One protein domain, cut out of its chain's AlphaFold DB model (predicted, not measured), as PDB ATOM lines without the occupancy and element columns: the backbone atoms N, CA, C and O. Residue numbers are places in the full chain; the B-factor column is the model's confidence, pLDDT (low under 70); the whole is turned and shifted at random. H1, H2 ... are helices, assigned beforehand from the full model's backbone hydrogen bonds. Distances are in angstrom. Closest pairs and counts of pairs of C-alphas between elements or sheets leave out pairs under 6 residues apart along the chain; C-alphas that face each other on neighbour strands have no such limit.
ATOM      1  N   HIS A   2     156.758 114.251 145.482       86.19
ATOM      2  CA  HIS A   2     157.885 113.391 145.897       86.19
ATOM      3  C   HIS A   2     157.867 111.959 145.323       86.19
ATOM      4  O   HIS A   2     158.866 111.512 144.779       86.19
ATOM      5  N   ALA A   3     156.721 111.268 145.349       86.56
ATOM      6  CA  ALA A   3     156.609 109.926 144.763       86.56
ATOM      7  C   ALA A   3     156.896 109.887 143.247       86.56
ATOM      8  O   ALA A   3     157.522 108.950 142.769       86.56
ATOM      9  N   ALA A   4     156.490 110.922 142.503       86.62
ATOM     10  CA  ALA A   4     156.772 111.017 141.072       86.62
ATOM     11  C   ALA A   4     158.260 111.316 140.812       86.62
ATOM     12  O   ALA A   4     158.824 110.811 139.847       86.62
ATOM     13  N   ASN A   5     158.913 112.074 141.703       88.75
ATOM     14  CA  ASN A   5     160.362 112.283 141.654       88.75
ATOM     15  C   ASN A   5     161.106 110.966 141.889       88.75
ATOM     16  O   ASN A   5     161.976 110.629 141.102       88.75
ATOM     17  N   LEU A   6     160.712 110.185 142.902       90.38
ATOM     18  CA  LEU A   6     161.313 108.875 143.174       90.38
ATOM     19  C   LEU A   6     161.162 107.917 141.983       90.38
ATOM     20  O   LEU A   6     162.110 107.227 141.622       90.38
ATOM     21  N   GLN A   7     159.992 107.891 141.339       88.81
ATOM     22  CA  GLN A   7     159.764 107.072 140.141       88.81
ATOM     23  C   GLN A   7     160.647 107.501 138.960       88.81
ATOM     24  O   GLN A   7     161.157 106.645 138.235       88.81
ATOM     25  N   LEU A   8     160.852 108.808 138.782       90.38
ATOM     26  CA  LEU A   8     161.754 109.353 137.769       90.38
ATOM     27  C   LEU A   8     163.226 109.053 138.090       90.38
ATOM     28  O   LEU A   8     163.975 108.686 137.194       90.38
ATOM     29  N   GLU A   9     163.639 109.175 139.351       90.75
ATOM     30  CA  GLU A   9     164.999 108.865 139.813       90.75
ATOM     31  C   GLU A   9     165.335 107.380 139.643       90.75
ATOM     32  O   GLU A   9     166.440 107.038 139.230       90.75
ATOM     33  N   GLN A  10     164.370 106.496 139.913       91.06
ATOM     34  CA  GLN A  10     164.527 105.054 139.728       91.06
ATOM     35  C   GLN A  10     164.572 104.655 138.247       91.06
ATOM     36  O   GLN A  10     165.270 103.707 137.901       91.06
ATOM     37  N   ASN A  11     163.852 105.369 137.372       90.50
ATOM     38  CA  ASN A  11     163.745 105.051 135.944       90.50
ATOM     39  C   ASN A  11     163.892 106.305 135.051       90.50
ATOM     40  O   ASN A  11     162.940 106.698 134.368       90.50
ATOM     41  N   PRO A  12     165.085 106.924 134.983       86.19
ATOM     42  CA  PRO A  12     165.281 108.245 134.368       86.19
ATOM     43  C   PRO A  12     165.133 108.263 132.843       86.19
ATOM     44  O   PRO A  12     164.957 109.322 132.238       86.19
ATOM     45  N   THR A  13     165.208 107.107 132.189       90.50
ATOM     46  CA  THR A  13     165.007 106.956 130.741       90.50
ATOM     47  C   THR A  13     163.568 106.609 130.364       90.50
ATOM     48  O   THR A  13     163.228 106.707 129.187       90.50
ATOM     49  N   SER A  14     162.709 106.259 131.329       93.25
ATOM     50  CA  SER A  14     161.308 105.932 131.057       93.25
ATOM     51  C   SER A  14     160.525 107.179 130.642       93.25
ATOM     52  O   SER A  14     160.460 108.168 131.376       93.25
ATOM     53  N   ALA A  15     159.910 107.125 129.459       90.88
ATOM     54  CA  ALA A  15     159.038 108.189 128.966       90.88
ATOM     55  C   ALA A  15     157.801 108.368 129.863       90.88
ATOM     56  O   ALA A  15     157.428 109.495 130.173       90.88
ATOM     57  N   GLU A  16     157.231 107.265 130.352       91.62
ATOM     58  CA  GLU A  16     156.072 107.271 131.250       91.62
ATOM     59  C   GLU A  16     156.397 107.929 132.600       91.62
ATOM     60  O   GLU A  16     155.605 108.719 133.121       91.62
ATOM     61  N   ALA A  17     157.588 107.664 133.152       87.75
ATOM     62  CA  ALA A  17     158.025 108.281 134.405       87.75
ATOM     63  C   ALA A  17     158.217 109.800 134.251       87.75
ATOM     64  O   ALA A  17     157.791 110.567 135.119       87.75
ATOM     65  N   LYS A  18     158.794 110.247 133.126       91.31
ATOM     66  CA  LYS A  18     158.928 111.676 132.791       91.31
ATOM     67  C   LYS A  18     157.573 112.355 132.643       91.31
ATOM     68  O   LYS A  18     157.333 113.376 133.280       91.31
ATOM     69  N   GLU A  19     156.673 111.763 131.865       92.62
ATOM     70  CA  GLU A  19     155.332 112.302 131.634       92.62
ATOM     71  C   GLU A  19     154.529 112.397 132.940       92.62
ATOM     72  O   GLU A  19     153.891 113.414 133.224       92.62
ATOM     73  N   THR A  20     154.600 111.362 133.779       90.69
ATOM     74  CA  THR A  20     153.939 111.344 135.088       90.69
ATOM     75  C   THR A  20     154.493 112.434 136.002       90.69
ATOM     76  O   THR A  20     153.724 113.176 136.619       90.69
ATOM     77  N   HIS A  21     155.820 112.579 136.063       92.25
ATOM     78  CA  HIS A  21     156.470 113.644 136.821       92.25
ATOM     79  C   HIS A  21     156.027 115.032 136.347       92.25
ATOM     80  O   HIS A  21     155.587 115.843 137.163       92.25
ATOM     81  N   GLU A  22     156.071 115.302 135.041       91.06
ATOM     82  CA  GLU A  22     155.662 116.587 134.463       91.06
ATOM     83  C   GLU A  22     154.196 116.916 134.754       91.06
ATOM     84  O   GLU A  22     153.883 118.042 135.161       91.06
ATOM     85  N   ARG A  23     153.295 115.936 134.618       90.25
ATOM     86  CA  ARG A  23     151.868 116.093 134.935       90.25
ATOM     87  C   ARG A  23     151.649 116.420 136.403       90.25
ATOM     88  O   ARG A  23     150.973 117.399 136.720       90.25
ATOM     89  N   VAL A  24     152.239 115.636 137.307       92.06
ATOM     90  CA  VAL A  24     152.102 115.842 138.755       92.06
ATOM     91  C   VAL A  24     152.709 117.180 139.166       92.06
ATOM     92  O   VAL A  24     152.110 117.910 139.958       92.06
ATOM     93  N   HIS A  25     153.873 117.533 138.623       91.31
ATOM     94  CA  HIS A  25     154.528 118.797 138.918       91.31
ATOM     95  C   HIS A  25     153.652 119.972 138.472       91.31
ATOM     96  O   HIS A  25     153.279 120.802 139.306       91.31
ATOM     97  N   SER A  26     153.219 119.975 137.210       89.69
ATOM     98  CA  SER A  26     152.349 121.010 136.635       89.69
ATOM     99  C   SER A  26     151.042 121.157 137.411       89.69
ATOM    100  O   SER A  26     150.672 122.264 137.796       89.69
ATOM    101  N   PHE A  27     150.381 120.043 137.737       93.50
ATOM    102  CA  PHE A  27     149.171 120.055 138.555       93.50
ATOM    103  C   PHE A  27     149.418 120.686 139.931       93.50
ATOM    104  O   PHE A  27     148.671 121.566 140.351       93.50
ATOM    105  N   THR A  28     150.494 120.299 140.626       93.81
ATOM    106  CA  THR A  28     150.798 120.856 141.956       93.81
ATOM    107  C   THR A  28     151.158 122.340 141.912       93.81
ATOM    108  O   THR A  28     150.836 123.067 142.854       93.81
ATOM    109  N   LEU A  29     151.791 122.819 140.832       92.19
ATOM    110  CA  LEU A  29     152.026 124.248 140.621       92.19
ATOM    111  C   LEU A  29     150.699 125.003 140.478       92.19
ATOM    112  O   LEU A  29     150.494 126.024 141.138       92.19
ATOM    113  N   THR A  30     149.787 124.472 139.667       92.56
ATOM    114  CA  THR A  30     148.474 125.074 139.423       92.56
ATOM    115  C   THR A  30     147.594 125.056 140.671       92.56
ATOM    116  O   THR A  30     146.988 126.074 141.001       92.56
ATOM    117  N   LEU A  31     147.595 123.956 141.428       94.69
ATOM    118  CA  LEU A  31     146.914 123.858 142.720       94.69
ATOM    119  C   LEU A  31     147.443 124.886 143.715       94.69
ATOM    120  O   LEU A  31     146.661 125.597 144.343       94.69
ATOM    121  N   ARG A  32     148.769 125.025 143.820       93.44
ATOM    122  CA  ARG A  32     149.373 126.043 144.684       93.44
ATOM    123  C   ARG A  32     148.921 127.440 144.279       93.44
ATOM    124  O   ARG A  32     148.555 128.222 145.152       93.44
ATOM    125  N   ARG A  33     148.904 127.739 142.977       91.25
ATOM    126  CA  ARG A  33     148.430 129.024 142.449       91.25
ATOM    127  C   ARG A  33     146.956 129.261 142.787       91.25
ATOM    128  O   ARG A  33     146.627 130.353 143.239       91.25
ATOM    129  N   ALA A  34     146.088 128.264 142.613       93.56
ATOM    130  CA  ALA A  34     144.667 128.356 142.953       93.56
ATOM    131  C   ALA A  34     144.458 128.635 144.447       93.56
ATOM    132  O   ALA A  34     143.728 129.557 144.813       93.56
ATOM    133  N   LEU A  35     145.173 127.909 145.304       93.88
ATOM    134  CA  LEU A  35     145.133 128.100 146.748       93.88
ATOM    135  C   LEU A  35     145.583 129.516 147.135       93.88
ATOM    136  O   LEU A  35     144.832 130.245 147.777       93.88
ATOM    137  N   HIS A  36     146.765 129.944 146.679       91.62
ATOM    138  CA  HIS A  36     147.317 131.262 147.014       91.62
ATOM    139  C   HIS A  36     146.412 132.388 146.534       91.62
ATOM    140  O   HIS A  36     146.124 133.315 147.283       91.62
ATOM    141  N   ASN A  37     145.929 132.307 145.296       90.94
ATOM    142  CA  ASN A  37     145.079 133.352 144.752       90.94
ATOM    143  C   ASN A  37     143.751 133.447 145.506       90.94
ATOM    144  O   ASN A  37     143.291 134.554 145.747       90.94
ATOM    145  N   THR A  38     143.182 132.330 145.961       92.06
ATOM    146  CA  THR A  38     141.967 132.345 146.792       92.06
ATOM    147  C   THR A  38     142.173 133.148 148.083       92.06
ATOM    148  O   THR A  38     141.350 134.004 148.398       92.06
ATOM    149  N   PHE A  39     143.327 133.012 148.749       90.56
ATOM    150  CA  PHE A  39     143.691 133.908 149.857       90.56
ATOM    151  C   PHE A  39     143.892 135.360 149.410       90.56
ATOM    152  O   PHE A  39     143.409 136.275 150.073       90.56
ATOM    153  N   ARG A  40     144.562 135.591 148.274       88.00
ATOM    154  CA  ARG A  40     144.825 136.947 147.757       88.00
ATOM    155  C   ARG A  40     143.557 137.730 147.441       88.00
ATOM    156  O   ARG A  40     143.541 138.934 147.641       88.00
ATOM    157  N   TYR A  41     142.487 137.071 147.012       88.75
ATOM    158  CA  TYR A  41     141.191 137.726 146.811       88.75
ATOM    159  C   TYR A  41     140.394 137.938 148.109       88.75
ATOM    160  O   TYR A  41     139.220 138.291 148.038       88.75
ATOM    161  N   GLY A  42     140.980 137.692 149.287       86.38
ATOM    162  CA  GLY A  42     140.276 137.779 150.571       86.38
ATOM    163  C   GLY A  42     139.259 136.654 150.790       86.38
ATOM    164  O   GLY A  42     138.448 136.728 151.702       86.38
ATOM    165  N   GLN A  43     139.305 135.606 149.963       90.62
ATOM    166  CA  GLN A  43     138.416 134.436 150.010       90.62
ATOM    167  C   GLN A  43     139.082 133.255 150.733       90.62
ATOM    168  O   GLN A  43     138.727 132.098 150.528       90.62
ATOM    169  N   GLY A  44     140.104 133.544 151.539       90.12
ATOM    170  CA  GLY A  44     140.772 132.569 152.388       90.12
ATOM    171  C   GLY A  44     139.939 132.191 153.608       90.12
ATOM    172  O   GLY A  44     138.864 132.740 153.848       90.12
ATOM    173  N   THR A  45     140.469 131.288 154.423       89.81
ATOM    174  CA  THR A  45     139.884 130.953 155.723       89.81
ATOM    175  C   THR A  45     139.920 132.146 156.685       89.81
ATOM    176  O   THR A  45     140.766 133.039 156.581       89.81
ATOM    177  N   ARG A  46     138.980 132.167 157.636       86.69
ATOM    178  CA  ARG A  46     138.766 133.271 158.595       86.69
ATOM    179  C   ARG A  46     139.996 133.726 159.386       86.69
ATOM    180  O   ARG A  46     140.078 134.884 159.774       86.69
ATOM    181  N   ASP A  47     140.947 132.838 159.633       81.56
ATOM    182  CA  ASP A  47     142.187 133.137 160.352       81.56
ATOM    183  C   ASP A  47     143.161 134.015 159.554       81.56
ATOM    184  O   ASP A  47     143.925 134.776 160.143       81.56
ATOM    185  N   MET A  48     143.130 133.932 158.222       77.25
ATOM    186  CA  MET A  48     144.005 134.713 157.340       77.25
ATOM    187  C   MET A  48     143.270 135.836 156.604       77.25
ATOM    188  O   MET A  48     143.891 136.830 156.241       77.25
ATOM    189  N   ALA A  49     141.965 135.681 156.368       83.69
ATOM    190  CA  ALA A  49     141.130 136.645 155.649       83.69
ATOM    191  C   ALA A  49     140.205 137.470 156.570       83.69
ATOM    192  O   ALA A  49     139.404 138.267 156.084       83.69
ATOM    193  N   GLY A  50     140.306 137.293 157.892       81.31
ATOM    194  CA  GLY A  50     139.511 138.024 158.874       81.31
ATOM    195  C   GLY A  50     138.040 137.574 158.943       81.31
ATOM    196  O   GLY A  50     137.691 136.474 158.503       81.31
ATOM    197  N   PRO A  51     137.138 138.409 159.494       83.75
ATOM    198  CA  PRO A  51     135.745 138.031 159.766       83.75
ATOM    199  C   PRO A  51     134.940 137.608 158.527       83.75
ATOM    200  O   PRO A  51     134.052 136.757 158.633       83.75
ATOM    201  N   SER A  52     135.274 138.181 157.365       86.12
ATOM    202  CA  SER A  52     134.688 137.884 156.052       86.12
ATOM    203  C   SER A  52     135.289 136.657 155.361       86.12
ATOM    204  O   SER A  52     134.872 136.324 154.253       86.12
ATOM    205  N   GLY A  53     136.276 136.002 155.979       86.81
ATOM    206  CA  GLY A  53     136.864 134.782 155.448       86.81
ATOM    207  C   GLY A  53     135.857 133.637 155.369       86.81
ATOM    208  O   GLY A  53     134.874 133.574 156.114       86.81
ATOM    209  N   PHE A  54     136.129 132.717 154.459       91.81
ATOM    210  CA  PHE A  54     135.300 131.554 154.194       91.81
ATOM    211  C   PHE A  54     135.390 130.517 155.315       91.81
ATOM    212  O   PHE A  54     136.344 130.484 156.108       91.81
ATOM    213  N   THR A  55     134.370 129.660 155.374       93.31
ATOM    214  CA  THR A  55     134.458 128.396 156.107       93.31
ATOM    215  C   THR A  55     135.504 127.492 155.451       93.31
ATOM    216  O   THR A  55     135.992 127.772 154.353       93.31
ATOM    217  N   THR A  56     135.903 126.420 156.133       92.00
ATOM    218  CA  THR A  56     136.870 125.477 155.560       92.00
ATOM    219  C   THR A  56     136.300 124.812 154.308       92.00
ATOM    220  O   THR A  56     137.017 124.654 153.324       92.00
ATOM    221  N   GLU A  57     135.012 124.490 154.330       93.69
ATOM    222  CA  GLU A  57     134.270 123.871 153.238       93.69
ATOM    223  C   GLU A  57     134.148 124.827 152.042       93.69
ATOM    224  O   GLU A  57     134.613 124.499 150.950       93.69
ATOM    225  N   ASP A  58     133.657 126.054 152.259       93.62
ATOM    226  CA  ASP A  58     133.508 127.057 151.191       93.62
ATOM    227  C   ASP A  58     134.860 127.422 150.557       93.62
ATOM    228  O   ASP A  58     134.965 127.689 149.356       93.62
ATOM    229  N   PHE A  59     135.922 127.441 151.365       94.81
ATOM    230  CA  PHE A  59     137.280 127.651 150.882       94.81
ATOM    231  C   PHE A  59     137.724 126.522 149.944       94.81
ATOM    232  O   PHE A  59     138.265 126.804 148.871       94.81
ATOM    233  N   ILE A  60     137.486 125.260 150.316       95.25
ATOM    234  CA  ILE A  60     137.829 124.100 149.484       95.25
ATOM    235  C   ILE A  60     137.066 124.159 148.158       95.25
ATOM    236  O   ILE A  60     137.692 124.047 147.100       95.25
ATOM    237  N   ASP A  61     135.761 124.429 148.200       96.12
ATOM    238  CA  ASP A  61     134.927 124.550 147.001       96.12
ATOM    239  C   ASP A  61     135.424 125.676 146.086       96.12
ATOM    240  O   ASP A  61     135.526 125.519 144.863       96.12
ATOM    241  N   LYS A  62     135.830 126.812 146.668       94.38
ATOM    242  CA  LYS A  62     136.363 127.934 145.893       94.38
ATOM    243  C   LYS A  62     137.716 127.625 145.254       94.38
ATOM    244  O   LYS A  62     137.953 128.029 144.109       94.38
ATOM    245  N   VAL A  63     138.596 126.919 145.966       95.19
ATOM    246  CA  VAL A  63     139.889 126.470 145.430       95.19
ATOM    247  C   VAL A  63     139.683 125.462 144.303       95.19
ATOM    248  O   VAL A  63     140.350 125.591 143.278       95.19
ATOM    249  N   ALA A  64     138.749 124.517 144.447       94.62
ATOM    250  CA  ALA A  64     138.412 123.546 143.407       94.62
ATOM    251  C   ALA A  64     137.914 124.242 142.131       94.62
ATOM    252  O   ALA A  64     138.495 124.057 141.060       94.62
ATOM    253  N   TRP A  65     136.943 125.152 142.262       94.31
ATOM    254  CA  TRP A  65     136.439 125.963 141.148       94.31
ATOM    255  C   TRP A  65     137.555 126.728 140.416       94.31
ATOM    256  O   TRP A  65     137.587 126.809 139.185       94.31
ATOM    257  N   ARG A  66     138.505 127.302 141.165       93.31
ATOM    258  CA  ARG A  66     139.629 128.056 140.593       93.31
ATOM    259  C   ARG A  66     140.658 127.137 139.928       93.31
ATOM    260  O   ARG A  66     141.192 127.486 138.876       93.31
ATOM    261  N   LEU A  67     140.934 125.980 140.530       94.00
ATOM    262  CA  LEU A  67     141.839 124.968 139.992       94.00
ATOM    263  C   LEU A  67     141.359 124.480 138.623       94.00
ATOM    264  O   LEU A  67     142.153 124.465 137.684       94.00
ATOM    265  N   GLU A  68     140.076 124.139 138.494       93.19
ATOM    266  CA  GLU A  68     139.483 123.694 137.227       93.19
ATOM    267  C   GLU A  68     139.651 124.738 136.119       93.19
ATOM    268  O   GLU A  68     140.115 124.419 135.023       93.19
ATOM    269  N   ARG A  69     139.371 126.012 136.422       91.75
ATOM    270  CA  ARG A  69     139.567 127.120 135.472       91.75
ATOM    271  C   ARG A  69     141.022 127.265 135.035       91.75
ATOM    272  O   ARG A  69     141.287 127.439 133.847       91.75
ATOM    273  N   TYR A  70     141.969 127.168 135.966       91.31
ATOM    274  CA  TYR A  70     143.390 127.273 135.633       91.31
ATOM    275  C   TYR A  70     143.890 126.087 134.808       91.31
ATOM    276  O   TYR A  70     144.689 126.281 133.893       91.31
ATOM    277  N   LEU A  71     143.406 124.873 135.084       89.62
ATOM    278  CA  LEU A  71     143.699 123.699 134.256       89.62
ATOM    279  C   LEU A  71     143.126 123.857 132.840       89.62
ATOM    280  O   LEU A  71     143.784 123.478 131.873       89.62
ATOM    281  N   ALA A  72     141.968 124.509 132.705       91.06
ATOM    282  CA  ALA A  72     141.381 124.894 131.423       91.06
ATOM    283  C   ALA A  72     142.058 126.114 130.754       91.06
ATOM    284  O   ALA A  72     141.561 126.597 129.738       91.06
ATOM    285  N   ARG A  73     143.176 126.623 131.303       86.12
ATOM    286  CA  ARG A  73     143.894 127.832 130.843       86.12
ATOM    287  C   ARG A  73     143.007 129.078 130.743       86.12
ATOM    288  O   ARG A  73     143.245 129.947 129.910       86.12
ATOM    289  N   GLN A  74     141.987 129.165 131.589       80.69
ATOM    290  CA  GLN A  74     141.176 130.367 131.709       80.69
ATOM    291  C   GLN A  74     141.842 131.324 132.690       80.69
ATOM    292  O   GLN A  74     142.087 130.970 133.849       80.69
ATOM    293  N   ASP A  75     142.097 132.541 132.227       73.75
ATOM    294  CA  ASP A  75     142.645 133.586 133.074       73.75
ATOM    295  C   ASP A  75     141.599 134.127 134.058       73.75
ATOM    296  O   ASP A  75     140.376 134.029 133.872       73.75
ATOM    297  N   ASP A  76     142.105 134.681 135.158       73.06
ATOM    298  CA  ASP A  76     141.279 135.451 136.078       73.06
ATOM    299  C   ASP A  76     140.872 136.772 135.420       73.06
ATOM    300  O   ASP A  76     141.672 137.404 134.735       73.06
ATOM    301  N   ALA A  77     139.641 137.220 135.680       72.00
ATOM    302  CA  ALA A  77     139.130 138.484 135.146       72.00
ATOM    303  C   ALA A  77     139.946 139.706 135.610       72.00
ATOM    304  O   ALA A  77     140.033 140.701 134.897       72.00
ATOM    305  N   PHE A  78     140.553 139.620 136.796       73.88
ATOM    306  CA  PHE A  78     141.424 140.643 137.364       73.88
ATOM    307  C   PHE A  78     142.643 139.966 137.985       73.88
ATOM    308  O   PHE A  78     142.500 138.863 138.508       73.88
ATOM    309  N   PRO A  79     143.833 140.586 137.958       79.50
ATOM    310  CA  PRO A  79     144.986 140.039 138.651       79.50
ATOM    311  C   PRO A  79     144.753 140.048 140.173       79.50
ATOM    312  O   PRO A  79     144.127 140.972 140.700       79.50
ATOM    313  N   PRO A  80     145.271 139.049 140.905       78.38
ATOM    314  CA  PRO A  80     145.159 139.022 142.355       78.38
ATOM    315  C   PRO A  80     145.931 140.204 142.967       78.38
ATOM    316  O   PRO A  80     147.051 140.488 142.529       78.38
ATOM    317  N   PRO A  81     145.388 140.878 143.996       80.56
ATOM    318  CA  PRO A  81     146.068 142.004 144.629       80.56
ATOM    319  C   PRO A  81     147.350 141.542 145.337       80.56
ATOM    320  O   PRO A  81     147.541 140.354 145.633       80.56
ATOM    321  N   ASN A  82     148.272 142.473 145.579       80.69
ATOM    322  CA  ASN A  82     149.426 142.214 146.438       80.69
ATOM    323  C   ASN A  82     148.962 142.230 147.894       80.69
ATOM    324  O   ASN A  82     148.345 143.196 148.333       80.69
ATOM    325  N   LEU A  83     149.232 141.143 148.615       70.81
ATOM    326  CA  LEU A  83     148.883 141.044 150.026       70.81
ATOM    327  C   LEU A  83     149.952 141.718 150.883       70.81
ATOM    328  O   LEU A  83     151.147 141.544 150.645       70.81
ATOM    329  N   THR A  84     149.505 142.430 151.909       72.31
ATOM    330  CA  THR A  84     150.304 142.777 153.087       72.31
ATOM    331  C   THR A  84     150.181 141.663 154.128       72.31
ATOM    332  O   THR A  84     149.263 140.844 154.045       72.31
ATOM    333  N   GLU A  85     151.089 141.607 155.109       71.25
ATOM    334  CA  GLU A  85     150.933 140.670 156.230       71.25
ATOM    335  C   GLU A  85     149.560 140.893 156.891       71.25
ATOM    336  O   GLU A  85     149.262 142.026 157.282       71.25
ATOM    337  N   PRO A  86     148.698 139.860 156.980       69.69
ATOM    338  CA  PRO A  86     147.424 139.992 157.666       69.69
ATOM    339  C   PRO A  86     147.676 140.223 159.155       69.69
ATOM    340  O   PRO A  86     148.660 139.726 159.716       69.69
ATOM    341  N   ASP A  87     146.769 140.957 159.795       72.12
ATOM    342  CA  ASP A  87     146.875 141.235 161.221       72.12
ATOM    343  C   ASP A  87     146.958 139.920 162.015       72.12
ATOM    344  O   ASP A  87     146.131 139.011 161.878       72.12
TER     345      ASP A  87
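What this domain is: This is residues 2 to 87 of the 150 residues of the protein "Calmodulin" of Craspedostauros australis (UniProt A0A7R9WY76). One long helix, H2, makes the spine of the domain; H1 folds back beside its first part as a helical hairpin, and H4 crosses its later part steeply. The short H3 follows near the last residues of H2, and after H4 a stretch with no named element, residues 72 to 87, makes a tail. The turn between H1 and H2 sticks out at one end of the spine, where residues 10 to 15 stand free. The printed part has 86 residues with four named helices, in the order H1, H2, H3, H4, and no named strand, and its class is all helix. The whole is loose, with a radius of gyration of the C-alphas of 16.4 A, and its C-alphas span 51 by 25 by 24 A, only just a rod.

How they stand to each other: H1, residues 2 to 10, and H2, residues 15 to 40, form a helical hairpin, joined by a tight link of 4 residues. They touch, and their closest C-alphas, those of Ala 4 and His 21, are 5.0 A apart. Their lines stand at a shallow tilt of 21 degrees, opposite ways, and H2 touches H1 with residues 17 to 24 alone. H3, residues 46 to 49, is close to H2 but not clearly touching it; their closest C-alphas, those of Phe 39 and Ala 49, are 6.9 A apart. H4, residues 56 to 71, touches H2, with the closest C-alphas, those of Ala 34 and Leu 67, 5.3 A apart. These two run opposite ways at a steep tilt of 53 degrees, and H2 touches H4 with residues 27 to 38 alone. H1 is apart from H3 and H4, and H3 and H4 are apart too. In H1, H2 and H4 every O i to N i+4 pair is within hydrogen-bond range; H3 is too short for such a pair, and its one O i to N i+3 pair is not within range.

Where its parts are: H1 begins at C-alpha 2, at (157.885, 113.391, 145.897), and is 12.3 A long from first to last C-alpha. H2 runs 37.2 A, from C-alpha 15 at (159.038, 108.189, 128.966) to C-alpha 40 at (144.825, 136.947, 147.757). H3 is 5.1 A long. H4 is 22.4 A long and ends at C-alpha 71, at (143.699, 123.699, 134.256).

The domain as a whole: The two C-alphas farthest apart, those of Thr 13 and Pro 51, are 51.6 A apart. The printed part has no cut. The links from H1 to H2 and from H2 to H3 are tight, and the link from H3 to H4 is short. The C-alphas of residues 72 to 87 lie 13 to 24 A from the mean of all C-alphas. The mean pLDDT of the printed part is 88.0, and one residue, Pro 86, is under 70.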